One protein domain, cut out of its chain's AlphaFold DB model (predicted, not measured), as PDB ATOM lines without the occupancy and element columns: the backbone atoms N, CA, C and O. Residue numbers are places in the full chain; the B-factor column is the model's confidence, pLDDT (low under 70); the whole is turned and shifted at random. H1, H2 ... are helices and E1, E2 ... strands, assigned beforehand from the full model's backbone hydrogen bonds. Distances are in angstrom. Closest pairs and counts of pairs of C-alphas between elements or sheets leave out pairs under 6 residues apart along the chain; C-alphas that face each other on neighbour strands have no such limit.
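AT A GLANCE: This is residues 116 to 189 of the 219 residues of an uncharacterized protein of Clostridium sp. (UniProt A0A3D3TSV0). This domain has little regular structure: a small hairpin of strands E1 and E2 lies between helices H1 and H2, and long loops reach to opposite ends, where residues 161 to 168 stick out. The printed part has 74 residues, 26 of them in named elements, in the order H1, E1, E2, H2; the class is mixed, the sheet antiparallel. It is only just compact, close to loose, with a radius of gyration of the C-alphas of 13.2 A, and spans 42 by 23 by 15 A.

HOW THE PARTS SIT: H1, residues 116 to 124, touches E2, residues 174 to 178; their closest C-alphas, Phe 122 and Thr 176, are 6.0 A apart. E1, residues 150 to 154, and E2 form a hairpin, with N 151 and O 177 at 2.7 A, within hydrogen-bond range. H2, residues 179 to 185, touches E1; their closest C-alphas, Leu 150 and Asn 179, are 6.0 A apart. H1 and H2 are apart; in both, every O i to N i+4 pair is within hydrogen-bond range.

IN THESE COORDINATES: H1 begins at C-alpha 116 (141.809, 118.377, 124.218) and measures 12.2 A, E1 13.1 A, E2 13.0 A and H2 9.9 A, ending at C-alpha 185 (145.451, 120.381, 147.175).

THE WHOLE: The farthest C-alphas, Asn 145 and Asn 163, are 42.7 A apart. The printed part has no cut; links H1 to E1 and E1 to E2 are long. Residues 157 to 167, 187 and 189 are under pLDDT 70.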
ATOM      1  N   ARG A 116     141.752 119.792 124.614       91.38
ATOM      2  CA  ARG A 116     141.809 118.377 124.218       91.38
ATOM      3  C   ARG A 116     142.155 117.514 125.429       91.38
ATOM      4  O   ARG A 116     141.366 116.651 125.785       91.38
ATOM      5  N   ILE A 117     143.258 117.834 126.104       91.62
ATOM      6  CA  ILE A 117     143.701 117.151 127.327       91.62
ATOM      7  C   ILE A 117     142.604 117.207 128.391       91.62
ATOM      8  O   ILE A 117     142.288 116.191 128.994       91.62
ATOM      9  N   ALA A 118     141.972 118.366 128.596       93.56
ATOM     10  CA  ALA A 118     140.898 118.487 129.578       93.56
ATOM     11  C   ALA A 118     139.728 117.544 129.286       93.56
ATOM     12  O   ALA A 118     139.229 116.884 130.192       93.56
ATOM     13  N   PHE A 119     139.305 117.460 128.024       95.81
ATOM     14  CA  PHE A 119     138.238 116.553 127.627       95.81
ATOM     15  C   PHE A 119     138.646 115.081 127.769       95.81
ATOM     16  O   PHE A 119     137.844 114.284 128.251       95.81
ATOM     17  N   GLU A 120     139.878 114.725 127.400       96.50
ATOM     18  CA  GLU A 120     140.424 113.369 127.565       96.50
ATOM     19  C   GLU A 120     140.447 112.952 129.042       96.50
ATOM     20  O   GLU A 120     139.941 111.885 129.382       96.50
ATOM     21  N   VAL A 121     140.941 113.824 129.926       95.44
ATOM     22  CA  VAL A 121     140.993 113.589 131.378       95.44
ATOM     23  C   VAL A 121     139.590 113.442 131.959       95.44
ATOM     24  O   VAL A 121     139.311 112.462 132.645       95.44
ATOM     25  N   PHE A 122     138.679 114.369 131.650       96.62
ATOM     26  CA  PHE A 122     137.306 114.289 132.149       96.62
ATOM     27  C   PHE A 122     136.572 113.053 131.630       96.62
ATOM     28  O   PHE A 122     135.833 112.435 132.389       96.62
ATOM     29  N   SER A 123     136.787 112.664 130.373       95.69
ATOM     30  CA  SER A 123     136.158 111.469 129.800       95.69
ATOM     31  C   SER A 123     136.690 110.192 130.449       95.69
ATOM     32  O   SER A 123     135.891 109.342 130.836       95.69
ATOM     33  N   ARG A 124     138.015 110.080 130.635       94.50
ATOM     34  CA  ARG A 124     138.660 108.962 131.349       94.50
ATOM     35  C   ARG A 124     138.098 108.802 132.762       94.50
ATOM     36  O   ARG A 124     137.818 107.694 133.210       94.50
ATOM     37  N   ASP A 125     137.898 109.924 133.439       93.56
ATOM     38  CA  ASP A 125     137.459 109.988 134.830       93.56
ATOM     39  C   ASP A 125     135.926 110.071 134.969       93.56
ATOM     40  O   ASP A 125     135.415 110.377 136.048       93.56
ATOM     41  N   HIS A 126     135.182 109.820 133.885       94.50
ATOM     42  CA  HIS A 126     133.715 109.828 133.839       94.50
ATOM     43  C   HIS A 126     133.087 111.101 134.431       94.50
ATOM     44  O   HIS A 126     132.101 111.042 135.163       94.50
ATOM     45  N   PHE A 127     133.689 112.262 134.159       95.75
ATOM     46  CA  PHE A 127     133.262 113.570 134.664       95.75
ATOM     47  C   PHE A 127     133.039 113.575 136.187       95.75
ATOM     48  O   PHE A 127     132.116 114.209 136.700       95.75
ATOM     49  N   THR A 128     133.897 112.855 136.913       93.94
ATOM     50  CA  THR A 128     133.790 112.661 138.358       93.94
ATOM     51  C   THR A 128     135.113 113.004 139.033       93.94
ATOM     52  O   THR A 128     136.187 112.625 138.569       93.94
ATOM     53  N   CYS A 129     135.058 113.730 140.151       92.62
ATOM     54  CA  CYS A 129     136.237 114.020 140.961       92.62
ATOM     55  C   CYS A 129     136.847 112.719 141.492       92.62
ATOM     56  O   CYS A 129     136.234 112.032 142.307       92.62
ATOM     57  N   GLN A 130     138.084 112.416 141.110       90.19
ATOM     58  CA  GLN A 130     138.743 111.168 141.502       90.19
ATOM     59  C   GLN A 130     139.194 111.167 142.971       90.19
ATOM     60  O   GLN A 130     139.424 110.112 143.558       90.19
ATOM     61  N   THR A 131     139.237 112.335 143.622       88.44
ATOM     62  CA  THR A 131     139.505 112.434 145.062       88.44
ATOM     63  C   THR A 131     138.252 112.166 145.892       88.44
ATOM     64  O   THR A 131     138.243 111.248 146.702       88.44
ATOM     65  N   CYS A 132     137.154 112.905 145.702       87.75
ATOM     66  CA  CYS A 132     135.979 112.788 146.582       87.75
ATOM     67  C   CYS A 132     134.750 112.122 145.953       87.75
ATOM     68  O   CYS A 132     133.851 111.745 146.692       87.75
ATOM     69  N   GLY A 133     134.716 111.906 144.639       88.25
ATOM     70  CA  GLY A 133     133.584 111.290 143.940       88.25
ATOM     71  C   GLY A 133     132.465 112.257 143.543       88.25
ATOM     72  O   GLY A 133     131.485 111.818 142.958       88.25
ATOM     73  N   ARG A 134     132.587 113.562 143.835       92.12
ATOM     74  CA  ARG A 134     131.586 114.558 143.418       92.12
ATOM     75  C   ARG A 134     131.597 114.803 141.909       92.12
ATOM     76  O   ARG A 134     132.654 114.799 141.274       92.12
ATOM     77  N   THR A 135     130.424 115.115 141.388       95.44
ATOM     78  CA  THR A 135     130.092 115.434 139.998       95.44
ATOM     79  C   THR A 135     129.582 116.879 139.892       95.44
ATOM     80  O   THR A 135     129.284 117.500 140.915       95.44
ATOM     81  N   PRO A 136     129.431 117.448 138.681       96.44
ATOM     82  CA  PRO A 136     128.830 118.774 138.502       96.44
ATOM     83  C   PRO A 136     127.376 118.901 138.992       96.44
ATOM     84  O   PRO A 136     126.854 120.012 139.081       96.44
ATOM     85  N   GLN A 137     126.693 117.787 139.273       95.94
ATOM     86  CA  GLN A 137     125.329 117.776 139.803       95.94
ATOM     87  C   GLN A 137     125.287 117.978 141.325       95.94
ATOM     88  O   GLN A 137     124.249 118.387 141.857       95.94
ATOM     89  N   ASP A 138     126.403 117.748 142.018       95.69
ATOM     90  CA  ASP A 138     126.505 117.882 143.468       95.69
ATOM     91  C   ASP A 138     126.669 119.343 143.903       95.69
ATOM     92  O   ASP A 138     127.258 120.172 143.199       95.69
ATOM     93  N   ASP A 139     126.158 119.664 145.091       96.62
ATOM     94  CA  ASP A 139     126.326 120.985 145.699       96.62
ATOM     95  C   ASP A 139     127.750 121.179 146.236       96.62
ATOM     96  O   ASP A 139     128.392 120.252 146.746       96.62
ATOM     97  N   ASP A 140     128.248 122.411 146.138       94.88
ATOM     98  CA  ASP A 140     129.489 122.816 146.781       94.88
ATOM     99  C   ASP A 140     129.266 122.897 148.308       94.88
ATOM    100  O   ASP A 140     128.486 123.733 148.775       94.88
ATOM    101  N   PRO A 141     129.956 122.068 149.117       92.69
ATOM    102  CA  PRO A 141     129.767 122.028 150.567       92.69
ATOM    103  C   PRO A 141     130.183 123.319 151.288       92.69
ATOM    104  O   PRO A 141     129.819 123.506 152.446       92.69
ATOM    105  N   PHE A 142     130.954 124.195 150.639       93.19
ATOM    106  CA  PHE A 142     131.466 125.434 151.226       93.19
ATOM    107  C   PHE A 142     130.840 126.693 150.615       93.19
ATOM    108  O   PHE A 142     131.068 127.792 151.125       93.19
ATOM    109  N   LYS A 143     130.049 126.559 149.542       92.88
ATOM    110  CA  LYS A 143     129.383 127.679 148.860       92.88
ATOM    111  C   LYS A 143     127.893 127.373 148.659       92.88
ATOM    112  O   LYS A 143     127.531 126.730 147.674       92.88
ATOM    113  N   PRO A 144     127.015 127.861 149.556       92.25
ATOM    114  CA  PRO A 144     125.573 127.659 149.438       92.25
ATOM    115  C   PRO A 144     125.035 128.117 148.078       92.25
ATOM    116  O   PRO A 144     125.402 129.189 147.601       92.25
ATOM    117  N   ASN A 145     124.133 127.333 147.482       93.56
ATOM    118  CA  ASN A 145     123.534 127.565 146.157       93.56
ATOM    119  C   ASN A 145     124.507 127.503 144.965       93.56
ATOM    120  O   ASN A 145     124.153 127.929 143.864       93.56
ATOM    121  N   HIS A 146     125.713 126.966 145.149       95.00
ATOM    122  CA  HIS A 146     126.640 126.694 144.055       95.00
ATOM    123  C   HIS A 146     126.785 125.192 143.827       95.00
ATOM    124  O   HIS A 146     126.782 124.402 144.767       95.00
ATOM    125  N   LYS A 147     126.938 124.809 142.558       96.94
ATOM    126  CA  LYS A 147     127.317 123.453 142.163       96.94
ATOM    127  C   LYS A 147     128.829 123.311 142.110       96.94
ATOM    128  O   LYS A 147     129.550 124.278 141.846       96.94
ATOM    129  N   VAL A 148     129.294 122.087 142.311       96.38
ATOM    130  CA  VAL A 148     130.691 121.729 142.096       96.38
ATOM    131  C   VAL A 148     131.098 122.006 140.648       96.38
ATOM    132  O   VAL A 148     130.384 121.685 139.702       96.38
ATOM    133  N   THR A 149     132.291 122.571 140.470       96.81
ATOM    134  CA  THR A 149     132.944 122.689 139.157       96.81
ATOM    135  C   THR A 149     134.125 121.730 139.086       96.81
ATOM    136  O   THR A 149     134.845 121.560 140.071       96.81
ATOM    137  N   LEU A 150     134.334 121.091 137.934       96.62
ATOM    138  CA  LEU A 150     135.483 120.214 137.712       96.62
ATOM    139  C   LEU A 150     136.677 120.985 137.152       96.62
ATOM    140  O   LEU A 150     136.545 121.877 136.316       96.62
ATOM    141  N   HIS A 151     137.852 120.580 137.602       94.62
ATOM    142  CA  HIS A 151     139.155 121.087 137.227       94.62
ATOM    143  C   HIS A 151     140.067 119.914 136.880       94.62
ATOM    144  O   HIS A 151     139.900 118.800 137.376       94.62
ATOM    145  N   VAL A 152     141.051 120.190 136.035       92.25
ATOM    146  CA  VAL A 152     142.123 119.255 135.711       92.25
ATOM    147  C   VAL A 152     143.303 119.597 136.616       92.25
ATOM    148  O   VAL A 152     143.925 120.648 136.452       92.25
ATOM    149  N   GLY A 153     143.550 118.748 137.610       88.25
ATOM    150  CA  GLY A 153     144.681 118.859 138.529       88.25
ATOM    151  C   GLY A 153     145.876 118.058 138.024       88.25
ATOM    152  O   GLY A 153     145.702 117.079 137.304       88.25
ATOM    153  N   HIS A 154     147.091 118.459 138.394       84.88
ATOM    154  CA  HIS A 154     148.283 117.651 138.122       84.88
ATOM    155  C   HIS A 154     148.361 116.489 139.109       84.88
ATOM    156  O   HIS A 154     148.135 116.693 140.302       84.88
ATOM    157  N   ILE A 155     148.724 115.299 138.626       82.00
ATOM    158  CA  ILE A 155     149.001 114.156 139.508       82.00
ATOM    159  C   ILE A 155     150.298 114.401 140.290       82.00
ATOM    160  O   ILE A 155     150.333 114.212 141.501       82.00
ATOM    161  N   ILE A 156     151.339 114.882 139.601       75.50
ATOM    162  CA  ILE A 156     152.625 115.276 140.191       75.50
ATOM    163  C   ILE A 156     152.749 116.797 140.094       75.50
ATOM    164  O   ILE A 156     152.646 117.375 139.010       75.50
ATOM    165  N   ALA A 157     152.942 117.467 141.229       64.94
ATOM    166  CA  ALA A 157     152.982 118.923 141.266       64.94
ATOM    167  C   ALA A 157     154.201 119.482 140.506       64.94
ATOM    168  O   ALA A 157     155.327 119.028 140.669       64.94
ATOM    169  N   HIS A 158     154.023 120.577 139.759       57.72
ATOM    170  CA  HIS A 158     155.131 121.235 139.042       57.72
ATOM    171  C   HIS A 158     156.329 121.618 139.927       57.72
ATOM    172  O   HIS A 158     157.438 121.754 139.423       57.72
ATOM    173  N   LYS A 159     156.115 121.834 141.234       50.78
ATOM    174  CA  LYS A 159     157.184 122.178 142.182       50.78
ATOM    175  C   LYS A 159     158.009 120.976 142.654       50.78
ATOM    176  O   LYS A 159     159.129 121.212 143.090       50.78
ATOM    177  N   SER A 160     157.485 119.748 142.594       48.25
ATOM    178  CA  SER A 160     158.262 118.536 142.899       48.25
ATOM    179  C   SER A 160     159.121 118.085 141.711       48.25
ATOM    180  O   SER A 160     160.111 117.381 141.910       48.25
ATOM    181  N   ASN A 161     158.847 118.589 140.500       46.28
ATOM    182  CA  ASN A 161     159.741 118.457 139.349       46.28
ATOM    183  C   ASN A 161     160.934 119.415 139.477       46.28
ATOM    184  O   ASN A 161     160.978 120.491 138.884       46.28
ATOM    185  N   HIS A 162     161.931 119.001 140.258       40.16
ATOM    186  CA  HIS A 162     163.230 119.669 140.360       40.16
ATOM    187  C   HIS A 162     164.075 119.623 139.074       40.16
ATOM    188  O   HIS A 162     165.163 120.188 139.070       40.16
ATOM    189  N   ASN A 163     163.591 119.020 137.985       37.16
ATOM    190  CA  ASN A 163     164.308 118.938 136.718       37.16
ATOM    191  C   ASN A 163     163.435 119.419 135.558       37.16
ATOM    192  O   ASN A 163     162.239 119.136 135.490       37.16
ATOM    193  N   GLY A 164     164.065 120.199 134.681       45.47
ATOM    194  CA  GLY A 164     163.470 120.875 133.536       45.47
ATOM    195  C   GLY A 164     163.083 119.929 132.412       45.47
ATOM    196  O   GLY A 164     163.640 120.014 131.322       45.47
ATOM    197  N   ASP A 165     162.106 119.069 132.651       48.59
ATOM    198  CA  ASP A 165     161.581 118.237 131.585       48.59
ATOM    199  C   ASP A 165     160.588 119.066 130.769       48.59
ATOM    200  O   ASP A 165     159.449 119.305 131.178       48.59
ATOM    201  N   ASN A 166     161.021 119.460 129.571       56.19
ATOM    202  CA  ASN A 166     160.168 119.809 128.431       56.19
ATOM    203  C   ASN A 166     159.343 118.588 127.971       56.19
ATOM    204  O   ASN A 166     159.257 118.282 126.783       56.19
ATOM    205  N   LYS A 167     158.778 117.831 128.915       67.88
ATOM    206  CA  LYS A 167     157.886 116.725 128.621       67.88
ATOM    207  C   LYS A 167     156.580 117.326 128.122       67.88
ATOM    208  O   LYS A 167     155.964 118.148 128.803       67.88
ATOM    209  N   GLU A 168     156.158 116.896 126.940       73.81
ATOM    210  CA  GLU A 168     154.811 117.175 126.463       73.81
ATOM    211  C   GLU A 168     153.805 116.590 127.461       73.81
ATOM    212  O   GLU A 168     153.809 115.388 127.737       73.81
ATOM    213  N   LEU A 169     152.966 117.455 128.032       81.06
ATOM    214  CA  LEU A 169     151.940 117.034 128.978       81.06
ATOM    215  C   LEU A 169     150.810 116.321 128.231       81.06
ATOM    216  O   LEU A 169     150.268 116.828 127.246       81.06
ATOM    217  N   THR A 170     150.425 115.161 128.740       86.62
ATOM    218  CA  THR A 170     149.361 114.300 128.214       86.62
ATOM    219  C   THR A 170     148.258 114.137 129.255       86.62
ATOM    220  O   THR A 170     148.426 114.543 130.401       86.62
ATOM    221  N   ALA A 171     147.123 113.530 128.895       89.75
ATOM    222  CA  ALA A 171     146.051 113.247 129.854       89.75
ATOM    223  C   ALA A 171     146.520 112.426 131.076       89.75
ATOM    224  O   ALA A 171     145.967 112.582 132.164       89.75
ATOM    225  N   ASP A 172     147.564 111.610 130.925       88.44
ATOM    226  CA  ASP A 172     148.116 110.777 131.999       88.44
ATOM    227  C   ASP A 172     148.843 111.586 133.080       88.44
ATOM    228  O   ASP A 172     149.003 111.114 134.200       88.44
ATOM    229  N   ASP A 173     149.229 112.829 132.786       86.56
ATOM    230  CA  ASP A 173     149.862 113.729 133.755       86.56
ATOM    231  C   ASP A 173     148.836 114.422 134.678       86.56
ATOM    232  O   ASP A 173     149.199 115.162 135.602       86.56
ATOM    233  N   PHE A 174     147.540 114.178 134.449       89.38
ATOM    234  CA  PHE A 174     146.454 114.897 135.101       89.38
ATOM    235  C   PHE A 174     145.339 114.007 135.635       89.38
ATOM    236  O   PHE A 174     145.142 112.871 135.211       89.38
ATOM    237  N   ILE A 175     144.547 114.581 136.538       91.44
ATOM    238  CA  ILE A 175     143.404 113.952 137.191       91.44
ATOM    239  C   ILE A 175     142.233 114.927 137.325       91.44
ATOM    240  O   ILE A 175     142.414 116.134 137.503       91.44
ATOM    241  N   THR A 176     141.011 114.410 137.256       94.31
ATOM    242  CA  THR A 176     139.797 115.194 137.478       94.31
ATOM    243  C   THR A 176     139.598 115.466 138.962       94.31
ATOM    244  O   THR A 176     139.476 114.548 139.776       94.31
ATOM    245  N   MET A 177     139.494 116.742 139.318       93.75
ATOM    246  CA  MET A 177     139.261 117.208 140.683       93.75
ATOM    247  C   MET A 177     138.080 118.172 140.716       93.75
ATOM    248  O   MET A 177     137.920 118.996 139.825       93.75
ATOM    249  N   CYS A 178     137.259 118.128 141.762       94.81
ATOM    250  CA  CYS A 178     136.310 119.211 142.015       94.81
ATOM    251  C   CYS A 178     137.042 120.465 142.508       94.81
ATOM    252  O   CYS A 178     138.145 120.367 143.048       94.81
ATOM    253  N   ASN A 179     136.408 121.630 142.390       94.75
ATOM    254  CA  ASN A 179     136.941 122.906 142.864       94.75
ATOM    255  C   ASN A 179     137.389 122.834 144.331       94.75
ATOM    256  O   ASN A 179     138.484 123.278 144.652       94.75
ATOM    257  N   VAL A 180     136.616 122.166 145.188       93.31
ATOM    258  CA  VAL A 180     136.946 121.968 146.605       93.31
ATOM    259  C   VAL A 180     138.245 121.180 146.803       93.31
ATOM    260  O   VAL A 180     139.131 121.613 147.539       93.31
ATOM    261  N   CYS A 181     138.380 120.021 146.153       91.12
ATOM    262  CA  CYS A 181     139.583 119.197 146.279       91.12
ATOM    263  C   CYS A 181     140.791 119.874 145.625       91.12
ATOM    264  O   CYS A 181     141.885 119.818 146.178       91.12
ATOM    265  N   ASN A 182     140.596 120.531 144.480       91.00
ATOM    266  CA  ASN A 182     141.648 121.249 143.765       91.00
ATOM    267  C   ASN A 182     142.184 122.435 144.589       91.00
ATOM    268  O   ASN A 182     143.392 122.592 144.743       91.00
ATOM    269  N   GLU A 183     141.296 123.242 145.177       89.50
ATOM    270  CA  GLU A 183     141.675 124.333 146.084       89.50
ATOM    271  C   GLU A 183     142.360 123.804 147.357       89.50
ATOM    272  O   GLU A 183     143.331 124.400 147.826       89.50
ATOM    273  N   GLY A 184     141.893 122.669 147.891       87.06
ATOM    274  CA  GLY A 184     142.491 122.003 149.049       87.06
ATOM    275  C   GLY A 184     143.897 121.448 148.789       87.06
ATOM    276  O   GLY A 184     144.757 121.545 149.665       87.06
ATOM    277  N   ALA A 185     144.153 120.924 147.585       82.44
ATOM    278  CA  ALA A 185     145.451 120.381 147.175       82.44
ATOM    279  C   ALA A 185     146.557 121.435 147.180       82.44
ATOM    280  O   ALA A 185     147.678 121.179 147.620       82.44
ATOM    281  N   LYS A 186     146.241 122.646 146.704       79.75
ATOM    282  CA  LYS A 186     147.226 123.701 146.436       79.75
ATOM    283  C   LYS A 186     148.382 123.162 145.577       79.75
ATOM    284  O   LYS A 186     148.169 122.827 144.422       79.75
ATOM    285  N   ASN A 187     149.597 123.102 146.129       69.69
ATOM    286  CA  ASN A 187     150.796 122.574 145.463       69.69
ATOM    287  C   ASN A 187     151.246 121.225 146.052       69.69
ATOM    288  O   ASN A 187     152.396 120.843 145.856       69.69
ATOM    289  N   ASN A 188     150.387 120.562 146.826       73.31
ATOM    290  CA  ASN A 188     150.678 119.268 147.428       73.31
ATOM    291  C   ASN A 188     150.123 118.147 146.551       73.31
ATOM    292  O   ASN A 188     149.081 118.297 145.913       73.31
ATOM    293  N   GLU A 189     150.798 117.008 146.583       68.50
ATOM    294  CA  GLU A 189     150.291 115.774 145.993       68.50
ATOM    295  C   GLU A 189     149.122 115.264 146.846       68.50
ATOM    296  O   GLU A 189     149.239 115.114 148.065       68.50
TER     297      GLU A 189